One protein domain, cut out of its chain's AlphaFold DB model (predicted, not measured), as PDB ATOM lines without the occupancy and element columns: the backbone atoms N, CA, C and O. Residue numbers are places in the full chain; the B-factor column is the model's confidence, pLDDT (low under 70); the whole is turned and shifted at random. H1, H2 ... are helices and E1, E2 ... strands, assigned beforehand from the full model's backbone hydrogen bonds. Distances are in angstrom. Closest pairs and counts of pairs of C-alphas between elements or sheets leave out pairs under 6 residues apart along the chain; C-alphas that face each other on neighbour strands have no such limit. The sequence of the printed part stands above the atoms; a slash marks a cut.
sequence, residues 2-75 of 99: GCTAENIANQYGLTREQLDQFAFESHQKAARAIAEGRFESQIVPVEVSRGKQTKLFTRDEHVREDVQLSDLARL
ATOM      1  N   GLY A   2     112.849 115.569 116.908       84.56
ATOM      2  CA  GLY A   2     113.760 115.760 115.766       84.56
ATOM      3  C   GLY A   2     114.517 117.090 115.780       84.56
ATOM      4  O   GLY A   2     115.740 117.113 115.692       84.56
ATOM      5  N   CYS A   3     113.802 118.197 116.001       86.88
ATOM      6  CA  CYS A   3     114.409 119.531 116.051       86.88
ATOM      7  C   CYS A   3     115.450 119.673 117.178       86.88
ATOM      8  O   CYS A   3     116.422 120.405 117.036       86.88
ATOM      9  N   THR A   4     115.282 118.956 118.294       90.56
ATOM     10  CA  THR A   4     116.267 118.943 119.387       90.56
ATOM     11  C   THR A   4     117.568 118.256 118.978       90.56
ATOM     12  O   THR A   4     118.635 118.758 119.320       90.56
ATOM     13  N   ALA A   5     117.508 117.162 118.209       89.31
ATOM     14  CA  ALA A   5     118.706 116.501 117.694       89.31
ATOM     15  C   ALA A   5     119.470 117.397 116.705       89.31
ATOM     16  O   ALA A   5     120.692 117.470 116.765       89.31
ATOM     17  N   GLU A   6     118.758 118.144 115.856       86.62
ATOM     18  CA  GLU A   6     119.374 119.123 114.947       86.62
ATOM     19  C   GLU A   6     120.044 120.277 115.711       86.62
ATOM     20  O   GLU A   6     121.159 120.672 115.381       86.62
ATOM     21  N   ASN A   7     119.416 120.792 116.773       89.75
ATOM     22  CA  ASN A   7     120.027 121.827 117.612       89.75
ATOM     23  C   ASN A   7     121.323 121.336 118.272       89.75
ATOM     24  O   ASN A   7     122.316 122.062 118.285       89.75
ATOM     25  N   ILE A   8     121.321 120.097 118.773       90.62
ATOM     26  CA  ILE A   8     122.506 119.453 119.347       90.62
ATOM     27  C   ILE A   8     123.585 119.290 118.270       90.62
ATOM     28  O   ILE A   8     124.714 119.727 118.477       90.62
ATOM     29  N   ALA A   9     123.246 118.746 117.098       89.75
ATOM     30  CA  ALA A   9     124.195 118.591 115.994       89.75
ATOM     31  C   ALA A   9     124.869 119.924 115.629       89.75
ATOM     32  O   ALA A   9     126.092 119.988 115.513       89.75
ATOM     33  N   ASN A  10     124.101 121.013 115.573       88.50
ATOM     34  CA  ASN A  10     124.619 122.348 115.272       88.50
ATOM     35  C   ASN A  10     125.501 122.910 116.394       88.50
ATOM     36  O   ASN A  10     126.527 123.543 116.125       88.50
ATOM     37  N   GLN A  11     125.110 122.691 117.652       91.88
ATOM     38  CA  GLN A  11     125.866 123.138 118.821       91.88
ATOM     39  C   GLN A  11     127.252 122.486 118.867       91.88
ATOM     40  O   GLN A  11     128.238 123.184 119.112       91.88
ATOM     41  N   TYR A  12     127.327 121.186 118.576       93.25
ATOM     42  CA  TYR A  12     128.569 120.408 118.591       93.25
ATOM     43  C   TYR A  12     129.290 120.351 117.236       93.25
ATOM     44  O   TYR A  12     130.376 119.787 117.151       93.25
ATOM     45  N   GLY A  13     128.731 120.959 116.187       91.25
ATOM     46  CA  GLY A  13     129.347 121.008 114.859       91.25
ATOM     47  C   GLY A  13     129.414 119.653 114.148       91.25
ATOM     48  O   GLY A  13     130.349 119.425 113.387       91.25
ATOM     49  N   LEU A  14     128.450 118.764 114.400       91.50
ATOM     50  CA  LEU A  14     128.367 117.456 113.746       91.50
ATOM     51  C   LEU A  14     127.936 117.622 112.287       91.50
ATOM     52  O   LEU A  14     126.904 118.237 112.005       91.50
ATOM     53  N   THR A  15     128.712 117.062 111.362       90.75
ATOM     54  CA  THR A  15     128.407 117.136 109.928       90.75
ATOM     55  C   THR A  15     127.424 116.048 109.504       90.75
ATOM     56  O   THR A  15     127.222 115.053 110.205       90.75
ATOM     57  N   ARG A  16     126.800 116.219 108.332       89.25
ATOM     58  CA  ARG A  16     125.851 115.229 107.802       89.25
ATOM     59  C   ARG A  16     126.537 113.892 107.566       89.25
ATOM     60  O   ARG A  16     125.997 112.854 107.923       89.25
ATOM     61  N   GLU A  17     127.740 113.940 107.017       91.38
ATOM     62  CA  GLU A  17     128.551 112.780 106.674       91.38
ATOM     63  C   GLU A  17     128.915 111.985 107.930       91.38
ATOM     64  O   GLU A  17     128.847 110.762 107.915       91.38
ATOM     65  N   GLN A  18     129.227 112.664 109.041       93.06
ATOM     66  CA  GLN A  18     129.491 112.006 110.324       93.06
ATOM     67  C   GLN A  18     128.257 111.275 110.859       93.06
ATOM     68  O   GLN A  18     128.374 110.159 111.366       93.06
ATOM     69  N   LEU A  19     127.073 111.881 110.740       94.19
ATOM     70  CA  LEU A  19     125.833 111.246 111.182       94.19
ATOM     71  C   LEU A  19     125.422 110.079 110.279       94.19
ATOM     72  O   LEU A  19     125.020 109.034 110.791       94.19
ATOM     73  N   ASP A  20     125.556 110.232 108.962       94.12
ATOM     74  CA  ASP A  20     125.270 109.162 108.001       94.12
ATOM     75  C   ASP A  20     126.241 107.988 108.199       94.12
ATOM     76  O   ASP A  20     125.815 106.833 108.233       94.12
ATOM     77  N   GLN A  21     127.527 108.272 108.430       95.19
ATOM     78  CA  GLN A  21     128.531 107.259 108.753       95.19
ATOM     79  C   GLN A  21     128.193 106.517 110.049       95.19
ATOM     80  O   GLN A  21     128.235 105.287 110.093       95.19
ATOM     81  N   PHE A  22     127.800 107.243 111.098       96.12
ATOM     82  CA  PHE A  22     127.388 106.634 112.360       96.12
ATOM     83  C   PHE A  22     126.163 105.721 112.188       96.12
ATOM     84  O   PHE A  22     126.135 104.609 112.721       96.12
ATOM     85  N   ALA A  23     125.162 106.158 111.420       95.50
ATOM     86  CA  ALA A  23     123.973 105.359 111.136       95.50
ATOM     87  C   ALA A  23     124.310 104.086 110.340       95.50
ATOM     88  O   ALA A  23     123.841 103.001 110.695       95.50
ATOM     89  N   PHE A  24     125.162 104.196 109.316       96.44
ATOM     90  CA  PHE A  24     125.659 103.052 108.550       96.44
ATOM     91  C   PHE A  24     126.374 102.039 109.452       96.44
ATOM     92  O   PHE A  24     126.033 100.855 109.459       96.44
ATOM     93  N   GLU A  25     127.318 102.499 110.273       96.75
ATOM     94  CA  GLU A  25     128.054 101.626 111.186       96.75
ATOM     95  C   GLU A  25     127.160 100.961 112.229       96.75
ATOM     96  O   GLU A  25     127.403  99.813 112.595       96.75
ATOM     97  N   SER A  26     126.143 101.668 112.723       97.25
ATOM     98  CA  SER A  26     125.176 101.118 113.674       97.25
ATOM     99  C   SER A  26     124.462  99.900 113.080       97.25
ATOM    100  O   SER A  26     124.445  98.828 113.689       97.25
ATOM    101  N   HIS A  27     123.969 100.025 111.845       96.81
ATOM    102  CA  HIS A  27     123.339  98.922 111.124       96.81
ATOM    103  C   HIS A  27     124.306  97.765 110.846       96.81
ATOM    104  O   HIS A  27     123.942  96.618 111.087       96.81
ATOM    105  N   GLN A  28     125.543  98.047 110.426       96.44
ATOM    106  CA  GLN A  28     126.562  97.012 110.194       96.44
ATOM    107  C   GLN A  28     126.916  96.244 111.478       96.44
ATOM    108  O   GLN A  28     126.989  95.014 111.485       96.44
ATOM    109  N   LYS A  29     127.089  96.956 112.600       96.62
ATOM    110  CA  LYS A  29     127.364  96.353 113.914       96.62
ATOM    111  C   LYS A  29     126.193  95.483 114.375       96.62
ATOM    112  O   LYS A  29     126.421  94.367 114.840       96.62
ATOM    113  N   ALA A  30     124.961  95.966 114.218       96.19
ATOM    114  CA  ALA A  30     123.762  95.218 114.583       96.19
ATOM    115  C   ALA A  30     123.571  93.972 113.701       96.19
ATOM    116  O   ALA A  30     123.332  92.890 114.230       96.19
ATOM    117  N   ALA A  31     123.758  94.093 112.383       95.94
ATOM    118  CA  ALA A  31     123.669  92.975 111.441       95.94
ATOM    119  C   ALA A  31     124.662  91.866 111.806       95.94
ATOM    120  O   ALA A  31     124.288  90.700 111.922       95.94
ATOM    121  N   ARG A  32     125.911  92.249 112.091       96.44
ATOM    122  CA  ARG A  32     126.943  91.322 112.556       96.44
ATOM    123  C   ARG A  32     126.576  90.661 113.887       96.44
ATOM    124  O   ARG A  32     126.729  89.454 114.023       96.44
ATOM    125  N   ALA A  33     126.092  91.427 114.865       96.38
ATOM    126  CA  ALA A  33     125.701  90.883 116.165       96.38
ATOM    127  C   ALA A  33     124.555  89.865 116.052       96.38
ATOM    128  O   ALA A  33     124.570  88.854 116.752       96.38
ATOM    129  N   ILE A  34     123.603  90.108 115.148       95.31
ATOM    130  CA  ILE A  34     122.518  89.172 114.862       95.31
ATOM    131  C   ILE A  34     123.042  87.917 114.154       95.31
ATOM    132  O   ILE A  34     122.679  86.815 114.552       95.31
ATOM    133  N   ALA A  35     123.909  88.062 113.146       94.50
ATOM    134  CA  ALA A  35     124.501  86.924 112.438       94.50
ATOM    135  C   ALA A  35     125.343  86.024 113.359       94.50
ATOM    136  O   ALA A  35     125.403  84.815 113.164       94.50
ATOM    137  N   GLU A  36     125.967  86.609 114.382       96.81
ATOM    138  CA  GLU A  36     126.721  85.893 115.415       96.81
ATOM    139  C   GLU A  36     125.842  85.368 116.572       96.81
ATOM    140  O   GLU A  36     126.376  84.846 117.547       96.81
ATOM    141  N   GLY A  37     124.513  85.529 116.516       95.50
ATOM    142  CA  GLY A  37     123.588  85.021 117.539       95.50
ATOM    143  C   GLY A  37     123.673  85.734 118.898       95.50
ATOM    144  O   GLY A  37     123.155  85.241 119.899       95.50
ATOM    145  N   ARG A  38     124.298  86.919 118.980       96.62
ATOM    146  CA  ARG A  38     124.582  87.599 120.264       96.62
ATOM    147  C   ARG A  38     123.333  87.993 121.059       96.62
ATOM    148  O   ARG A  38     123.423  88.211 122.268       96.62
ATOM    149  N   PHE A  39     122.188  88.114 120.389       95.38
ATOM    150  CA  PHE A  39     120.919  88.502 121.006       95.38
ATOM    151  C   PHE A  39     120.003  87.319 121.344       95.38
ATOM    152  O   PHE A  39     118.997  87.526 122.016       95.38
ATOM    153  N   GLU A  40     120.347  86.085 120.957       93.62
ATOM    154  CA  GLU A  40     119.469  84.917 121.146       93.62
ATOM    155  C   GLU A  40     119.131  84.652 122.619       93.62
ATOM    156  O   GLU A  40     118.004  84.293 122.942       93.62
ATOM    157  N   SER A  41     120.078  84.887 123.530       94.81
ATOM    158  CA  SER A  41     119.871  84.718 124.976       94.81
ATOM    159  C   SER A  41     119.120  85.874 125.645       94.81
ATOM    160  O   SER A  41     118.730  85.758 126.804       94.81
ATOM    161  N   GLN A  42     118.941  86.995 124.941       95.69
ATOM    162  CA  GLN A  42     118.369  88.234 125.480       95.69
ATOM    163  C   GLN A  42     116.965  88.519 124.935       95.69
ATOM    164  O   GLN A  42     116.204  89.255 125.561       95.69
ATOM    165  N   ILE A  43     116.610  87.944 123.781       95.38
ATOM    166  CA  ILE A  43     115.303  88.124 123.150       95.38
ATOM    167  C   ILE A  43     114.366  87.003 123.590       95.38
ATOM    168  O   ILE A  43     114.577  85.832 123.280       95.38
ATOM    169  N   VAL A  44     113.280  87.373 124.269       96.12
ATOM    170  CA  VAL A  44     112.174  86.454 124.546       96.12
ATOM    171  C   VAL A  44     111.314  86.327 123.280       96.12
ATOM    172  O   VAL A  44     110.824  87.350 122.798       96.12
ATOM    173  N   PRO A  45     111.106  85.111 122.737       94.62
ATOM    174  CA  PRO A  45     110.235  84.903 121.585       94.62
ATOM    175  C   PRO A  45     108.809  85.385 121.853       94.62
ATOM    176  O   PRO A  45     108.219  85.046 122.879       94.62
ATOM    177  N   VAL A  46     108.235  86.125 120.906       94.88
ATOM    178  CA  VAL A  46     106.834  86.563 120.969       94.88
ATOM    179  C   VAL A  46     106.058  85.957 119.810       94.88
ATOM    180  O   VAL A  46     106.464  86.059 118.654       94.88
ATOM    181  N   GLU A  47     104.922  85.332 120.099       94.62
ATOM    182  CA  GLU A  47     104.013  84.848 119.063       94.62
ATOM    183  C   GLU A  47     103.219  86.007 118.463       94.62
ATOM    184  O   GLU A  47     102.502  86.727 119.158       94.62
ATOM    185  N   VAL A  48     103.323  86.171 117.147       92.31
ATOM    186  CA  VAL A  48     102.567  87.170 116.396       92.31
ATOM    187  C   VAL A  48     101.633  86.443 115.440       92.31
ATOM    188  O   VAL A  48     102.071  85.703 114.554       92.31
ATOM    189  N   SER A  49     100.328  86.656 115.618       91.12
ATOM    190  CA  SER A  49      99.302  86.136 114.717       91.12
ATOM    191  C   SER A  49      98.927  87.179 113.670       91.12
ATOM    192  O   SER A  49      98.586  88.319 113.989       91.12
ATOM    193  N   ARG A  50      98.965  86.778 112.398       87.12
ATOM    194  CA  ARG A  50      98.469  87.559 111.265       87.12
ATOM    195  C   ARG A  50      97.436  86.722 110.513       87.12
ATOM    196  O   ARG A  50      97.751  85.956 109.604       87.12
ATOM    197  N   GLY A  51      96.176  86.854 110.922       87.81
ATOM    198  CA  GLY A  51      95.077  86.049 110.389       87.81
ATOM    199  C   GLY A  51      95.168  84.593 110.855       87.81
ATOM    200  O   GLY A  51      95.072  84.325 112.045       87.81
ATOM    201  N   LYS A  52      95.334  83.649 109.918       88.75
ATOM    202  CA  LYS A  52      95.478  82.209 110.221       88.75
ATOM    203  C   LYS A  52      96.932  81.760 110.415       88.75
ATOM    204  O   LYS A  52      97.165  80.584 110.674       88.75
ATOM    205  N   GLN A  53      97.902  82.654 110.224       87.69
ATOM    206  CA  GLN A  53      99.322  82.342 110.362       87.69
ATOM    207  C   GLN A  53      99.841  82.883 111.691       87.69
ATOM    208  O   GLN A  53      99.735  84.081 111.949       87.69
ATOM    209  N   THR A  54     100.440  82.008 112.493       89.56
ATOM    210  CA  THR A  54     101.189  82.380 113.698       89.56
ATOM    211  C   THR A  54     102.673  82.218 113.404       89.56
ATOM    212  O   THR A  54     103.089  81.181 112.884       89.56
ATOM    213  N   LYS A  55     103.476  83.240 113.707       91.94
ATOM    214  CA  LYS A  55     104.936  83.204 113.574       91.94
ATOM    215  C   LYS A  55     105.578  83.659 114.880       91.94
ATOM    216  O   LYS A  55     105.090  84.586 115.519       91.94
ATOM    217  N   LEU A  56     106.686  83.022 115.247       92.25
ATOM    218  CA  LEU A  56     107.528  83.484 116.344       92.25
ATOM    219  C   LEU A  56     108.406  84.646 115.879       92.25
ATOM    220  O   LEU A  56     109.141  84.539 114.894       92.25
ATOM    221  N   PHE A  57     108.320  85.752 116.603       92.56
ATOM    222  CA  PHE A  57     109.200  86.898 116.485       92.56
ATOM    223  C   PHE A  57     110.361  86.723 117.467       92.56
ATOM    224  O   PHE A  57     110.168  86.776 118.681       92.56
ATOM    225  N   THR A  58     111.554  86.471 116.936       93.38
ATOM    226  CA  THR A  58     112.773  86.180 117.715       93.38
ATOM    227  C   THR A  58     113.965  87.045 117.317       93.38
ATOM    228  O   THR A  58     115.052  86.893 117.867       93.38
ATOM    229  N   ARG A  59     113.789  87.938 116.339       92.69
ATOM    230  CA  ARG A  59     114.864  88.721 115.733       92.69
ATOM    231  C   ARG A  59     114.359  90.115 115.379       92.69
ATOM    232  O   ARG A  59     113.275  90.243 114.817       92.69
ATOM    233  N   ASP A  60     115.175  91.132 115.648       93.50
ATOM    234  CA  ASP A  60     114.865  92.520 115.305       93.50
ATOM    235  C   ASP A  60     114.701  92.729 113.790       93.50
ATOM    236  O   ASP A  60     115.600  92.434 113.001       93.50
ATOM    237  N   GLU A  61     113.564  93.297 113.384       92.31
ATOM    238  CA  GLU A  61     113.213  93.536 111.971       92.31
ATOM    239  C   GLU A  61     113.812  94.824 111.384       92.31
ATOM    240  O   GLU A  61     113.880  94.985 110.167       92.31
ATOM    241  N   HIS A  62     114.240  95.765 112.229       92.69
ATOM    242  CA  HIS A  62     114.639  97.107 111.788       92.69
ATOM    243  C   HIS A  62     116.077  97.182 111.261       92.69
ATOM    244  O   HIS A  62     116.478  98.192 110.674       92.69
ATOM    245  N   VAL A  63     116.880  96.143 111.490       94.44
ATOM    246  CA  VAL A  63     118.275  96.125 111.056       94.44
ATOM    247  C   VAL A  63     118.339  95.881 109.553       94.44
ATOM    248  O   VAL A  63     117.975  94.815 109.067       94.44
ATOM    249  N   ARG A  64     118.834  96.879 108.819       93.12
ATOM    250  CA  ARG A  64     119.080  96.811 107.377       93.12
ATOM    251  C   ARG A  64     120.511  96.349 107.117       93.12
ATOM    252  O   ARG A  64     121.443  97.129 107.290       93.12
ATOM    253  N   GLU A  65     120.679  95.090 106.728       90.56
ATOM    254  CA  GLU A  65     121.997  94.502 106.426       90.56
ATOM    255  C   GLU A  65     122.625  95.088 105.154       90.56
ATOM    256  O   GLU A  65     123.843  95.196 105.031       90.56
ATOM    257  N   ASP A  66     121.776  95.504 104.218       91.56
ATOM    258  CA  ASP A  66     122.116  95.990 102.887       91.56
ATOM    259  C   ASP A  66     122.270  97.516 102.812       91.56
ATOM    260  O   ASP A  66     122.411  98.063 101.717       91.56
ATOM    261  N   VAL A  67     122.248  98.214 103.955       92.81
ATOM    262  CA  VAL A  67     122.345  99.678 103.988       92.81
ATOM    263  C   VAL A  67     123.616 100.155 103.285       92.81
ATOM    264  O   VAL A  67     124.712  99.680 103.573       92.81
ATOM    265  N   GLN A  68     123.478 101.127 102.385       92.81
ATOM    266  CA  GLN A  68     124.603 101.780 101.721       92.81
ATOM    267  C   GLN A  68     124.710 103.237 102.163       92.81
ATOM    268  O   GLN A  68     123.702 103.929 102.322       92.81
ATOM    269  N   LEU A  69     125.939 103.743 102.289       91.00
ATOM    270  CA  LEU A  69     126.180 105.162 102.585       91.00
ATOM    271  C   LEU A  69     125.531 106.086 101.544       91.00
ATOM    272  O   LEU A  69     124.994 107.137 101.891       91.00
ATOM    273  N   SER A  70     125.509 105.669 100.274       91.88
ATOM    274  CA  SER A  70     124.841 106.402  99.195       91.88
ATOM    275  C   SER A  70     123.341 106.563  99.425       91.88
ATOM    276  O   SER A  70     122.769 107.585  99.050       91.88
ATOM    277  N   ASP A  71     122.693 105.577 100.044       91.31
ATOM    278  CA  ASP A  71     121.257 105.629 100.301       91.31
ATOM    279  C   ASP A  71     120.943 106.612 101.424       91.31
ATOM    280  O   ASP A  71     119.977 107.367 101.318       91.31
ATOM    281  N   LEU A  72     121.794 106.663 102.454       90.88
ATOM    282  CA  LEU A  72     121.674 107.614 103.560       90.88
ATOM    283  C   LEU A  72     121.890 109.057 103.091       90.88
ATOM    284  O   LEU A  72     121.088 109.934 103.420       90.88
ATOM    285  N   ALA A  73     122.888 109.291 102.236       89.94
ATOM    286  CA  ALA A  73     123.166 110.611 101.673       89.94
ATOM    287  C   ALA A  73     122.004 111.152 100.815       89.94
ATOM    288  O   ALA A  73     121.782 112.361 100.735       89.94
ATOM    289  N   ARG A  74     121.217 110.265 100.189       90.94
ATOM    290  CA  ARG A  74     120.049 110.638  99.371       90.94
ATOM    291  C   ARG A  74     118.818 111.015 100.196       90.94
ATOM    292  O   ARG A  74     117.863 111.567  99.641       90.94
ATOM    293  N   LEU A  75     118.807 110.730 101.499       90.12
ATOM    294  CA  LEU A  75     117.664 111.031 102.356       90.12
ATOM    295  C   LEU A  75     117.510 112.538 102.567       90.12
ATOM    296  O   LEU A  75     118.435 113.245 102.985       90.12
TER     297      LEU A  75
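AT A GLANCE: This is residues 2 to 75 of the 99 residues of the protein "Thiolase_N domain-containing protein" of Halomonas sulfidaeris (UniProt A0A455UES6). What shape is it? A hairpin of strands E1 and E2 sits at one end of an elongated body, long helix H2 leads away from it to H1 near the other end, and short H3 packs on H2's residues 17 to 24. How is it made? The 74 printed residues, mixed in class, hold H1, H2, E1, E2, H3 in order, only just loose, close to extended: radius of gyration of the C-alphas 16.9 A, spans 49 by 28 by 24 A.

IN THESE COORDINATES: Where are the strands? E1 is residues 46 to 50, 12.9 A, from C-alpha 46 at (106.834, 86.563, 120.969); E2 is 53 to 57, 12.5 A. And the helices? H2 is residues 16 to 35, 28.7 A; H1 is 2 to 12, 15.8 A; H3 is 69 to 73, 6.3 A, ending at C-alpha 73 (123.166, 110.611, 101.673).

HOW THE PARTS SIT: How do strands pair? E1 and E2 form an antiparallel hairpin, N 48 and O 55 within hydrogen-bond range at 2.9 A. What of the helices? H2 touches H3 with residues 17 to 24 alone, closest at the C-alphas of Asp 20 and Leu 72, 5.9 A; H1 and H2 are apart. Every O i to N i+4 pair in H1, H2 and H3 is within range.

THE WHOLE: How large? The farthest C-alphas, Gly 13 and Lys 52, are 51.7 A apart. Any breaks? The printed part has no cut, E2 to H3 is a long link, and no printed residue is under 70 in pLDDT.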